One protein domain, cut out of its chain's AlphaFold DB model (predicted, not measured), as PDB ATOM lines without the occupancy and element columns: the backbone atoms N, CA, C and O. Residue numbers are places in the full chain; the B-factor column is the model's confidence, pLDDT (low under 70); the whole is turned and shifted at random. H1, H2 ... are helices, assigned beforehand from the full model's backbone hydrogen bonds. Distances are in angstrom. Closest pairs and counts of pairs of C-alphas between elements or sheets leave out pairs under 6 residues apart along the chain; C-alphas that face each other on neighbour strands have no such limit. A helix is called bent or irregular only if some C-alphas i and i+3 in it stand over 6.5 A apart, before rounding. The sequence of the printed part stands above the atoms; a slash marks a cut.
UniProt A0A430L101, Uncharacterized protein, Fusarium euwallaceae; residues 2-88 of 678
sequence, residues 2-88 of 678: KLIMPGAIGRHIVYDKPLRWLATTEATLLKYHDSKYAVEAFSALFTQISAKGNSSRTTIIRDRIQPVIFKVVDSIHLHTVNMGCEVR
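What this domain is: This is residues 2 to 88 of the 678 residues of an uncharacterized protein of Fusarium euwallaceae (UniProt A0A430L101). After a free tail, residues 2 to 7, two short helices, H1 and H2, pack across one arm, H4b, of a long bent helix; H3 crosses H4b too, and the other arm, H4a, reaches away. The 87 printed residues hold four named helices, H1 to H4, and no named strand: all helix. The whole is compact, radius of gyration of the C-alphas 13.9 A, spanning 42 by 40 by 21 A.

Where its parts are: H1, residues 9 to 15, begins at C-alpha 9 (152.106, 281.206, 197.513). H2 is residues 20 to 30; H3, residues 35 to 50, measures 22.4 A. H4, residues 55 to 79, assigned as one helix by its hydrogen bonds, is bent: C-alphas 64 and 67 are 6.8 A apart. Its arms are H4a, residues 55 to 64, and H4b, residues 67 to 79, ending at (156.090, 273.207, 200.927).

How they stand to each other: H1 touches H4b, closest C-alphas Gly 10 and Ile 76, 3.9 A, at a steep tilt of 52 degrees, the same way. H2 and H3 form a hairpin. Every O i to N i+4 pair is within hydrogen-bond range in H1, H2, H3 and H4b; in H4a, 4 of 6.

The domain as a whole: The printed part has no cut. Residues 2 to 7 and 50 to 61 have pLDDT under 70.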
ATOM      1  N   LYS A   2     147.874 299.178 203.097       23.34
ATOM      2  CA  LYS A   2     149.026 298.512 202.464       23.34
ATOM      3  C   LYS A   2     148.755 297.010 202.476       23.34
ATOM      4  O   LYS A   2     148.670 296.425 203.548       23.34
ATOM      5  N   LEU A   3     148.587 296.418 201.296       22.75
ATOM      6  CA  LEU A   3     148.589 294.969 201.114       22.75
ATOM      7  C   LEU A   3     149.965 294.436 201.526       22.75
ATOM      8  O   LEU A   3     150.903 294.438 200.736       22.75
ATOM      9  N   ILE A   4     150.091 294.015 202.781       30.41
ATOM     10  CA  ILE A   4     151.133 293.080 203.188       30.41
ATOM     11  C   ILE A   4     150.602 291.714 202.755       30.41
ATOM     12  O   ILE A   4     149.766 291.136 203.439       30.41
ATOM     13  N   MET A   5     151.007 291.237 201.576       29.56
ATOM     14  CA  MET A   5     150.760 289.846 201.184       29.56
ATOM     15  C   MET A   5     151.638 288.948 202.071       29.56
ATOM     16  O   MET A   5     152.861 289.013 201.929       29.56
ATOM     17  N   PRO A   6     151.092 288.134 202.996       41.38
ATOM     18  CA  PRO A   6     151.923 287.349 203.894       41.38
ATOM     19  C   PRO A   6     152.231 285.976 203.290       41.38
ATOM     20  O   PRO A   6     151.332 285.161 203.092       41.38
ATOM     21  N   GLY A   7     153.529 285.727 203.092       60.41
ATOM     22  CA  GLY A   7     154.233 284.438 203.070       60.41
ATOM     23  C   GLY A   7     153.751 283.364 202.088       60.41
ATOM     24  O   GLY A   7     152.629 282.880 202.170       60.41
ATOM     25  N   ALA A   8     154.668 282.959 201.218       73.19
ATOM     26  CA  ALA A   8     154.667 281.768 200.373       73.19
ATOM     27  C   ALA A   8     153.364 281.367 199.641       73.19
ATOM     28  O   ALA A   8     152.431 280.833 200.236       73.19
ATOM     29  N   ILE A   9     153.307 281.531 198.315       85.06
ATOM     30  CA  ILE A   9     152.106 281.206 197.513       85.06
ATOM     31  C   ILE A   9     151.731 279.716 197.572       85.06
ATOM     32  O   ILE A   9     150.558 279.374 197.714       85.06
ATOM     33  N   GLY A  10     152.725 278.831 197.528       85.75
ATOM     34  CA  GLY A  10     152.562 277.383 197.571       85.75
ATOM     35  C   GLY A  10     151.930 276.919 198.874       85.75
ATOM     36  O   GLY A  10     151.056 276.058 198.858       85.75
ATOM     37  N   ARG A  11     152.262 277.570 199.994       81.50
ATOM     38  CA  ARG A  11     151.585 277.346 201.276       81.50
ATOM     39  C   ARG A  11     150.081 277.587 201.164       81.50
ATOM     40  O   ARG A  11     149.295 276.735 201.565       81.50
ATOM     41  N   HIS A  12     149.677 278.736 200.626       85.19
ATOM     42  CA  HIS A  12     148.255 279.063 200.481       85.19
ATOM     43  C   HIS A  12     147.546 278.079 199.549       85.19
ATOM     44  O   HIS A  12     146.449 277.636 199.870       85.19
ATOM     45  N   ILE A  13     148.202 277.659 198.464       89.62
ATOM     46  CA  ILE A  13     147.680 276.642 197.538       89.62
ATOM     47  C   ILE A  13     147.461 275.290 198.231       89.62
ATOM     48  O   ILE A  13     146.451 274.637 197.988       89.62
ATOM     49  N   VAL A  14     148.378 274.861 199.103       85.56
ATOM     50  CA  VAL A  14     148.249 273.588 199.833       85.56
ATOM     51  C   VAL A  14     147.057 273.618 200.801       85.56
ATOM     52  O   VAL A  14     146.305 272.639 200.900       85.56
ATOM     53  N   TYR A  15     146.846 274.738 201.498       84.25
ATOM     54  CA  TYR A  15     145.747 274.877 202.458       84.25
ATOM     55  C   TYR A  15     144.384 275.123 201.797       84.25
ATOM     56  O   TYR A  15     143.370 274.639 202.311       84.25
ATOM     57  N   ASP A  16     144.347 275.803 200.653       89.44
ATOM     58  CA  ASP A  16     143.122 276.113 199.920       89.44
ATOM     59  C   ASP A  16     142.523 274.868 199.239       89.44
ATOM     60  O   ASP A  16     143.155 274.212 198.412       89.44
ATOM     61  N   LYS A  17     141.278 274.517 199.597       87.44
ATOM     62  CA  LYS A  17     140.601 273.316 199.070       87.44
ATOM     63  C   LYS A  17     140.467 273.346 197.532       87.44
ATOM     64  O   LYS A  17     140.841 272.346 196.920       87.44
ATOM     65  N   PRO A  18     139.977 274.434 196.899       89.25
ATOM     66  CA  PRO A  18     139.911 274.540 195.439       89.25
ATOM     67  C   PRO A  18     141.248 274.434 194.696       89.25
ATOM     68  O   PRO A  18     141.250 273.997 193.548       89.25
ATOM     69  N   LEU A  19     142.369 274.850 195.293       89.44
ATOM     70  CA  LEU A  19     143.672 274.899 194.613       89.44
ATOM     71  C   LEU A  19     144.586 273.704 194.914       89.44
ATOM     72  O   LEU A  19     145.561 273.487 194.193       89.44
ATOM     73  N   ARG A  20     144.265 272.883 195.920       88.94
ATOM     74  CA  ARG A  20     145.094 271.748 196.368       88.94
ATOM     75  C   ARG A  20     145.398 270.709 195.284       88.94
ATOM     76  O   ARG A  20     146.406 270.002 195.375       88.94
ATOM     77  N   TRP A  21     144.563 270.614 194.250       91.56
ATOM     78  CA  TRP A  21     144.820 269.731 193.109       91.56
ATOM     79  C   TRP A  21     146.128 270.092 192.382       91.56
ATOM     80  O   TRP A  21     146.776 269.206 191.830       91.56
ATOM     81  N   LEU A  22     146.564 271.360 192.424       94.19
ATOM     82  CA  LEU A  22     147.861 271.785 191.885       94.19
ATOM     83  C   LEU A  22     148.999 271.109 192.645       94.19
ATOM     84  O   LEU A  22     149.853 270.471 192.038       94.19
ATOM     85  N   ALA A  23     148.956 271.171 193.977       93.56
ATOM     86  CA  ALA A  23     149.980 270.589 194.834       93.56
ATOM     87  C   ALA A  23     150.070 269.064 194.712       93.56
ATOM     88  O   ALA A  23     151.158 268.501 194.631       93.56
ATOM     89  N   THR A  24     148.928 268.388 194.648       93.44
ATOM     90  CA  THR A  24     148.872 266.925 194.499       93.44
ATOM     91  C   THR A  24     149.216 266.467 193.080       93.44
ATOM     92  O   THR A  24     149.873 265.439 192.918       93.44
ATOM     93  N   THR A  25     148.843 267.226 192.041       95.25
ATOM     94  CA  THR A  25     149.283 266.964 190.656       95.25
ATOM     95  C   THR A  25     150.793 267.113 190.542       95.25
ATOM     96  O   THR A  25     151.455 266.214 190.035       95.25
ATOM     97  N   GLU A  26     151.353 268.203 191.064       94.81
ATOM     98  CA  GLU A  26     152.796 268.418 191.080       94.81
ATOM     99  C   GLU A  26     153.519 267.293 191.816       94.81
ATOM    100  O   GLU A  26     154.414 266.668 191.254       94.81
ATOM    101  N   ALA A  27     153.088 266.968 193.034       93.25
ATOM    102  CA  ALA A  27     153.698 265.903 193.813       93.25
ATOM    103  C   ALA A  27     153.596 264.529 193.126       93.25
ATOM    104  O   ALA A  27     154.483 263.702 193.307       93.25
ATOM    105  N   THR A  28     152.570 264.284 192.304       93.06
ATOM    106  CA  THR A  28     152.480 263.076 191.462       93.06
ATOM    107  C   THR A  28     153.524 263.100 190.342       93.06
ATOM    108  O   THR A  28     154.211 262.109 190.111       93.06
ATOM    109  N   LEU A  29     153.702 264.241 189.669       92.38
ATOM    110  CA  LEU A  29     154.695 264.394 188.601       92.38
ATOM    111  C   LEU A  29     156.132 264.268 189.127       92.38
ATOM    112  O   LEU A  29     156.948 263.567 188.528       92.38
ATOM    113  N   LEU A  30     156.437 264.891 190.269       90.88
ATOM    114  CA  LEU A  30     157.784 264.916 190.851       90.88
ATOM    115  C   LEU A  30     158.280 263.541 191.334       90.88
ATOM    116  O   LEU A  30     159.482 263.368 191.542       90.88
ATOM    117  N   LYS A  31     157.393 262.546 191.488       88.56
ATOM    118  CA  LYS A  31     157.788 261.147 191.747       88.56
ATOM    119  C   LYS A  31     158.574 260.530 190.596       88.56
ATOM    120  O   LYS A  31     159.344 259.599 190.813       88.56
ATOM    121  N   TYR A  32     158.331 261.004 189.378       86.31
ATOM    122  CA  TYR A  32     158.862 260.409 188.153       86.31
ATOM    123  C   TYR A  32     159.719 261.386 187.345       86.31
ATOM    124  O   TYR A  32     160.476 260.946 186.474       86.31
ATOM    125  N   HIS A  33     159.612 262.684 187.644       86.25
ATOM    126  CA  HIS A  33     160.201 263.784 186.884       86.25
ATOM    127  C   HIS A  33     160.813 264.866 187.780       86.25
ATOM    128  O   HIS A  33     160.645 264.869 189.001       86.25
ATOM    129  N   ASP A  34     161.506 265.813 187.148       84.69
ATOM    130  CA  ASP A  34     162.015 267.024 187.785       84.69
ATOM    131  C   ASP A  34     160.975 268.167 187.791       84.69
ATOM    132  O   ASP A  34     159.893 268.090 187.199       84.69
ATOM    133  N   SER A  35     161.314 269.275 188.453       86.75
ATOM    134  CA  SER A  35     160.450 270.459 188.502       86.75
ATOM    135  C   SER A  35     160.282 271.138 187.140       86.75
ATOM    136  O   SER A  35     159.257 271.775 186.895       86.75
ATOM    137  N   LYS A  36     161.226 270.964 186.204       87.94
ATOM    138  CA  LYS A  36     161.112 271.518 184.850       87.94
ATOM    139  C   LYS A  36     159.960 270.864 184.090       87.94
ATOM    140  O   LYS A  36     159.180 271.578 183.458       87.94
ATOM    141  N   TYR A  37     159.814 269.544 184.196       89.69
ATOM    142  CA  TYR A  37     158.668 268.831 183.636       89.69
ATOM    143  C   TYR A  37     157.351 269.380 184.193       89.69
ATOM    144  O   TYR A  37     156.445 269.696 183.423       89.69
ATOM    145  N   ALA A  38     157.253 269.543 185.518       91.69
ATOM    146  CA  ALA A  38     156.043 270.054 186.165       91.69
ATOM    147  C   ALA A  38     155.671 271.457 185.653       91.69
ATOM    148  O   ALA A  38     154.517 271.701 185.293       91.69
ATOM    149  N   VAL A  39     156.649 272.363 185.522       91.88
ATOM    150  CA  VAL A  39     156.432 273.708 184.959       91.88
ATOM    151  C   VAL A  39     155.913 273.644 183.526       91.88
ATOM    152  O   VAL A  39     154.977 274.369 183.181       91.88
ATOM    153  N   GLU A  40     156.491 272.792 182.682       90.44
ATOM    154  CA  GLU A  40     156.054 272.622 181.294       90.44
ATOM    155  C   GLU A  40     154.645 272.015 181.205       90.44
ATOM    156  O   GLU A  40     153.831 272.483 180.403       90.44
ATOM    157  N   ALA A  41     154.333 271.031 182.052       91.88
ATOM    158  CA  ALA A  41     153.034 270.365 182.109       91.88
ATOM    159  C   ALA A  41     151.930 271.339 182.540       91.88
ATOM    160  O   ALA A  41     150.926 271.485 181.839       91.88
ATOM    161  N   PHE A  42     152.140 272.089 183.628       93.69
ATOM    162  CA  PHE A  42     151.202 273.128 184.054       93.69
ATOM    163  C   PHE A  42     151.081 274.248 183.022       93.69
ATOM    164  O   PHE A  42     149.973 274.680 182.716       93.69
ATOM    165  N   SER A  43     152.192 274.694 182.428       91.25
ATOM    166  CA  SER A  43     152.150 275.724 181.383       91.25
ATOM    167  C   SER A  43     151.302 275.273 180.193       91.25
ATOM    168  O   SER A  43     150.492 276.055 179.688       91.25
ATOM    169  N   ALA A  44     151.436 274.014 179.762       89.12
ATOM    170  CA  ALA A  44     150.605 273.435 178.710       89.12
ATOM    171  C   ALA A  44     149.127 273.364 179.127       89.12
ATOM    172  O   ALA A  44     148.266 273.801 178.360       89.12
ATOM    173  N   LEU A  45     148.842 272.903 180.348       88.81
ATOM    174  CA  LEU A  45     147.491 272.797 180.902       88.81
ATOM    175  C   LEU A  45     146.776 274.159 180.939       88.81
ATOM    176  O   LEU A  45     145.715 274.329 180.336       88.81
ATOM    177  N   PHE A  46     147.389 275.175 181.552       86.38
ATOM    178  CA  PHE A  46     146.806 276.519 181.659       86.38
ATOM    179  C   PHE A  46     146.675 277.228 180.310       86.38
ATOM    180  O   PHE A  46     145.717 277.976 180.080       86.38
ATOM    181  N   THR A  47     147.605 276.973 179.390       83.88
ATOM    182  CA  THR A  47     147.521 277.525 178.037       83.88
ATOM    183  C   THR A  47     146.340 276.918 177.274       83.88
ATOM    184  O   THR A  47     145.621 277.655 176.602       83.88
ATOM    185  N   GLN A  48     146.086 275.611 177.404       76.69
ATOM    186  CA  GLN A  48     144.937 274.954 176.769       76.69
ATOM    187  C   GLN A  48     143.595 275.415 177.339       76.69
ATOM    188  O   GLN A  48     142.643 275.586 176.579       76.69
ATOM    189  N   ILE A  49     143.524 275.664 178.649       72.38
ATOM    190  CA  ILE A  49     142.335 276.250 179.288       72.38
ATOM    191  C   ILE A  49     142.047 277.646 178.709       72.38
ATOM    192  O   ILE A  49     140.897 277.998 178.454       72.38
ATOM    193  N   SER A  50     143.095 278.436 178.462       67.12
ATOM    194  CA  SER A  50     142.971 279.838 178.041       67.12
ATOM    195  C   SER A  50     142.781 280.023 176.529       67.12
ATOM    196  O   SER A  50     142.155 280.988 176.082       67.12
ATOM    197  N   ALA A  51     143.335 279.130 175.708       62.28
ATOM    198  CA  ALA A  51     143.348 279.270 174.260       62.28
ATOM    199  C   ALA A  51     142.137 278.579 173.618       62.28
ATOM    200  O   ALA A  51     142.146 277.380 173.354       62.28
ATOM    201  N   LYS A  52     141.112 279.363 173.259       59.31
ATOM    202  CA  LYS A  52     140.032 278.940 172.344       59.31
ATOM    203  C   LYS A  52     140.549 278.756 170.899       59.31
ATOM    204  O   LYS A  52     140.157 279.494 170.002       59.31
ATOM    205  N   GLY A  53     141.474 277.821 170.675       53.62
ATOM    206  CA  GLY A  53     141.812 277.284 169.349       53.62
ATOM    207  C   GLY A  53     142.686 278.128 168.405       53.62
ATOM    208  O   GLY A  53     142.768 277.778 167.233       53.62
ATOM    209  N   ASN A  54     143.353 279.208 168.847       55.59
ATOM    210  CA  ASN A  54     144.210 280.022 167.963       55.59
ATOM    211  C   ASN A  54     145.713 279.867 168.280       55.59
ATOM    212  O   ASN A  54     146.183 280.345 169.315       55.59
ATOM    213  N   SER A  55     146.453 279.223 167.368       57.59
ATOM    214  CA  SER A  55     147.819 278.706 167.563       57.59
ATOM    215  C   SER A  55     148.897 279.779 167.791       57.59
ATOM    216  O   SER A  55     149.835 279.544 168.554       57.59
ATOM    217  N   SER A  56     148.757 280.976 167.213       59.47
ATOM    218  CA  SER A  56     149.723 282.078 167.384       59.47
ATOM    219  C   SER A  56     149.597 282.789 168.739       59.47
ATOM    220  O   SER A  56     150.593 283.246 169.299       59.47
ATOM    221  N   ARG A  57     148.387 282.828 169.319       61.28
ATOM    222  CA  ARG A  57     148.144 283.362 170.672       61.28
ATOM    223  C   ARG A  57     148.694 282.442 171.761       61.28
ATOM    224  O   ARG A  57     149.162 282.938 172.779       61.28
ATOM    225  N   THR A  58     148.678 281.130 171.541       63.25
ATOM    226  CA  THR A  58     149.155 280.100 172.482       63.25
ATOM    227  C   THR A  58     150.617 280.291 172.880       63.25
ATOM    228  O   THR A  58     150.927 280.213 174.062       63.25
ATOM    229  N   THR A  59     151.506 280.599 171.930       66.25
ATOM    230  CA  THR A  59     152.938 280.802 172.221       66.25
ATOM    231  C   THR A  59     153.168 282.050 173.075       66.25
ATOM    232  O   THR A  59     153.832 281.977 174.101       66.25
ATOM    233  N   ILE A  60     152.534 283.174 172.721       65.69
ATOM    234  CA  ILE A  60     152.654 284.439 173.467       65.69
ATOM    235  C   ILE A  60     152.078 284.305 174.884       65.69
ATOM    236  O   ILE A  60     152.634 284.846 175.838       65.69
ATOM    237  N   ILE A  61     150.956 283.595 175.032       69.44
ATOM    238  CA  ILE A  61     150.336 283.323 176.336       69.44
ATOM    239  C   ILE A  61     151.256 282.441 177.184       69.44
ATOM    240  O   ILE A  61     151.500 282.769 178.344       69.44
ATOM    241  N   ARG A  62     151.809 281.371 176.602       71.62
ATOM    242  CA  ARG A  62     152.730 280.464 177.291       71.62
ATOM    243  C   ARG A  62     153.955 281.206 177.818       71.62
ATOM    244  O   ARG A  62     154.248 281.098 179.002       71.62
ATOM    245  N   ASP A  63     154.616 282.001 176.980       75.75
ATOM    246  CA  ASP A  63     155.856 282.688 177.358       75.75
ATOM    247  C   ASP A  63     155.623 283.745 178.463       75.75
ATOM    248  O   ASP A  63     156.512 284.022 179.265       75.75
ATOM    249  N   ARG A  64     154.404 284.303 178.567       79.38
ATOM    250  CA  ARG A  64     154.012 285.225 179.653       79.38
ATOM    251  C   ARG A  64     153.622 284.517 180.950       79.38
ATOM    252  O   ARG A  64     153.867 285.053 182.026       79.38
ATOM    253  N   ILE A  65     152.980 283.353 180.855       82.56
ATOM    254  CA  ILE A  65     152.475 282.599 182.011       82.56
ATOM    255  C   ILE A  65     153.578 281.747 182.647       82.56
ATOM    256  O   ILE A  65     153.599 281.588 183.865       82.56
ATOM    257  N   GLN A  66     154.519 281.234 181.855       85.75
ATOM    258  CA  GLN A  66     155.542 280.297 182.321       85.75
ATOM    259  C   GLN A  66     156.363 280.801 183.525       85.75
ATOM    260  O   GLN A  66     156.553 280.005 184.442       85.75
ATOM    261  N   PRO A  67     156.797 282.077 183.623       87.88
ATOM    262  CA  PRO A  67     157.481 282.574 184.823       87.88
ATOM    263  C   PRO A  67     156.610 282.532 186.089       87.88
ATOM    264  O   PRO A  67     157.106 282.248 187.178       87.88
ATOM    265  N   VAL A  68     155.302 282.775 185.950       89.12
ATOM    266  CA  VAL A  68     154.341 282.684 187.061       89.12
ATOM    267  C   VAL A  68     154.177 281.228 187.489       89.12
ATOM    268  O   VAL A  68     154.254 280.931 188.677       89.12
ATOM    269  N   ILE A  69     154.021 280.312 186.529       91.81
ATOM    270  CA  ILE A  69     153.924 278.869 186.798       91.81
ATOM    271  C   ILE A  69     155.203 278.338 187.427       91.81
ATOM    272  O   ILE A  69     155.128 277.576 188.383       91.81
ATOM    273  N   PHE A  70     156.367 278.781 186.955       91.56
ATOM    274  CA  PHE A  70     157.644 278.461 187.579       91.56
ATOM    275  C   PHE A  70     157.647 278.846 189.060       91.56
ATOM    276  O   PHE A  70     158.005 278.022 189.896       91.56
ATOM    277  N   LYS A  71     157.189 280.058 189.403       90.38
ATOM    278  CA  LYS A  71     157.133 280.495 190.803       90.38
ATOM    279  C   LYS A  71     156.114 279.708 191.633       90.38
ATOM    280  O   LYS A  71     156.375 279.444 192.803       90.38
ATOM    281  N   VAL A  72     154.976 279.337 191.042       91.94
ATOM    282  CA  VAL A  72     153.960 278.490 191.686       91.94
ATOM    283  C   VAL A  72     154.530 277.106 191.997       91.94
ATOM    284  O   VAL A  72     154.463 276.694 193.150       91.94
ATOM    285  N   VAL A  73     155.140 276.441 191.012       92.44
ATOM    286  CA  VAL A  73     155.757 275.113 191.164       92.44
ATOM    287  C   VAL A  73     156.899 275.162 192.181       92.44
ATOM    288  O   VAL A  73     156.863 274.444 193.166       92.44
ATOM    289  N   ASP A  74     157.866 276.079 192.037       91.25
ATOM    290  CA  ASP A  74     158.984 276.217 192.994       91.25
ATOM    291  C   ASP A  74     158.485 276.401 194.439       91.25
ATOM    292  O   ASP A  74     159.006 275.788 195.371       91.25
ATOM    293  N   SER A  75     157.436 277.205 194.631       91.62
ATOM    294  CA  SER A  75     156.853 277.440 195.951       91.62
ATOM    295  C   SER A  75     156.096 276.224 196.500       91.62
ATOM    296  O   SER A  75     156.260 275.869 197.666       91.62
ATOM    297  N   ILE A  76     155.274 275.552 195.692       92.94
ATOM    298  CA  ILE A  76     154.564 274.339 196.120       92.94
ATOM    299  C   ILE A  76     155.566 273.229 196.446       92.94
ATOM    300  O   ILE A  76     155.449 272.612 197.507       92.94
ATOM    301  N   HIS A  77     156.566 272.993 195.591       92.06
ATOM    302  CA  HIS A  77     157.603 271.978 195.789       92.06
ATOM    303  C   HIS A  77     158.287 272.133 197.152       92.06
ATOM    304  O   HIS A  77     158.395 271.168 197.914       92.06
ATOM    305  N   LEU A  78     158.668 273.365 197.500       91.00
ATOM    306  CA  LEU A  78     159.266 273.724 198.788       91.00
ATOM    307  C   LEU A  78     158.391 273.368 200.004       91.00
ATOM    308  O   LEU A  78     158.921 273.053 201.071       91.00
ATOM    309  N   HIS A  79     157.067 273.436 199.857       89.19
ATOM    310  CA  HIS A  79     156.090 273.207 200.927       89.19
ATOM    311  C   HIS A  79     155.431 271.821 200.893       89.19
ATOM    312  O   HIS A  79     154.579 271.536 201.731       89.19
ATOM    313  N   THR A  80     155.813 270.964 199.946       90.38
ATOM    314  CA  THR A  80     155.243 269.623 199.778       90.38
ATOM    315  C   THR A  80     156.355 268.581 199.744       90.38
ATOM    316  O   THR A  80     156.881 268.196 200.788       90.38
ATOM    317  N   VAL A  81     156.758 268.157 198.551       90.00
ATOM    318  CA  VAL A  81     157.710 267.075 198.316       90.00
ATOM    319  C   VAL A  81     159.062 267.370 198.962       90.00
ATOM    320  O   VAL A  81     159.641 266.492 199.598       90.00
ATOM    321  N   ASN A  82     159.549 268.615 198.891       91.69
ATOM    322  CA  ASN A  82     160.817 268.960 199.529       91.69
ATOM    323  C   ASN A  82     160.735 268.895 201.057       91.69
ATOM    324  O   ASN A  82     161.745 268.612 201.679       91.69
ATOM    325  N   MET A  83     159.564 269.113 201.663       87.94
ATOM    326  CA  MET A  83     159.356 268.965 203.111       87.94
ATOM    327  C   MET A  83     159.282 267.490 203.551       87.94
ATOM    328  O   MET A  83     159.268 267.211 204.747       87.94
ATOM    329  N   GLY A  84     159.248 266.549 202.602       87.88
ATOM    330  CA  GLY A  84     159.051 265.123 202.863       87.88
ATOM    331  C   GLY A  84     157.581 264.701 202.844       87.88
ATOM    332  O   GLY A  84     157.258 263.620 203.320       87.88
ATOM    333  N   CYS A  85     156.672 265.534 202.318       87.81
ATOM    334  CA  CYS A  85     155.306 265.085 202.061       87.81
ATOM    335  C   CYS A  85     155.280 264.165 200.843       87.81
ATOM    336  O   CYS A  85     155.712 264.548 199.756       87.81
ATOM    337  N   GLU A  86     154.697 262.988 201.017       84.19
ATOM    338  CA  GLU A  86     154.516 262.017 199.949       84.19
ATOM    339  C   GLU A  86     153.046 261.947 199.537       84.19
ATOM    340  O   GLU A  86     152.145 262.072 200.370       84.19
ATOM    341  N   VAL A  87     152.791 261.732 198.244       88.06
ATOM    342  CA  VAL A  87     151.471 261.275 197.789       88.06
ATOM    343  C   VAL A  87     151.425 259.751 197.784       88.06
ATOM    344  O   VAL A  87     152.456 259.080 197.854       88.06
ATOM    345  N   ARG A  88     150.215 259.198 197.693       88.50
ATOM    346  CA  ARG A  88     149.948 257.764 197.810       88.50
ATOM    347  C   ARG A  88     150.923 256.920 196.966       88.50
ATOM    348  O   ARG A  88     151.052 257.204 195.777       88.50
TER     349      ARG A  88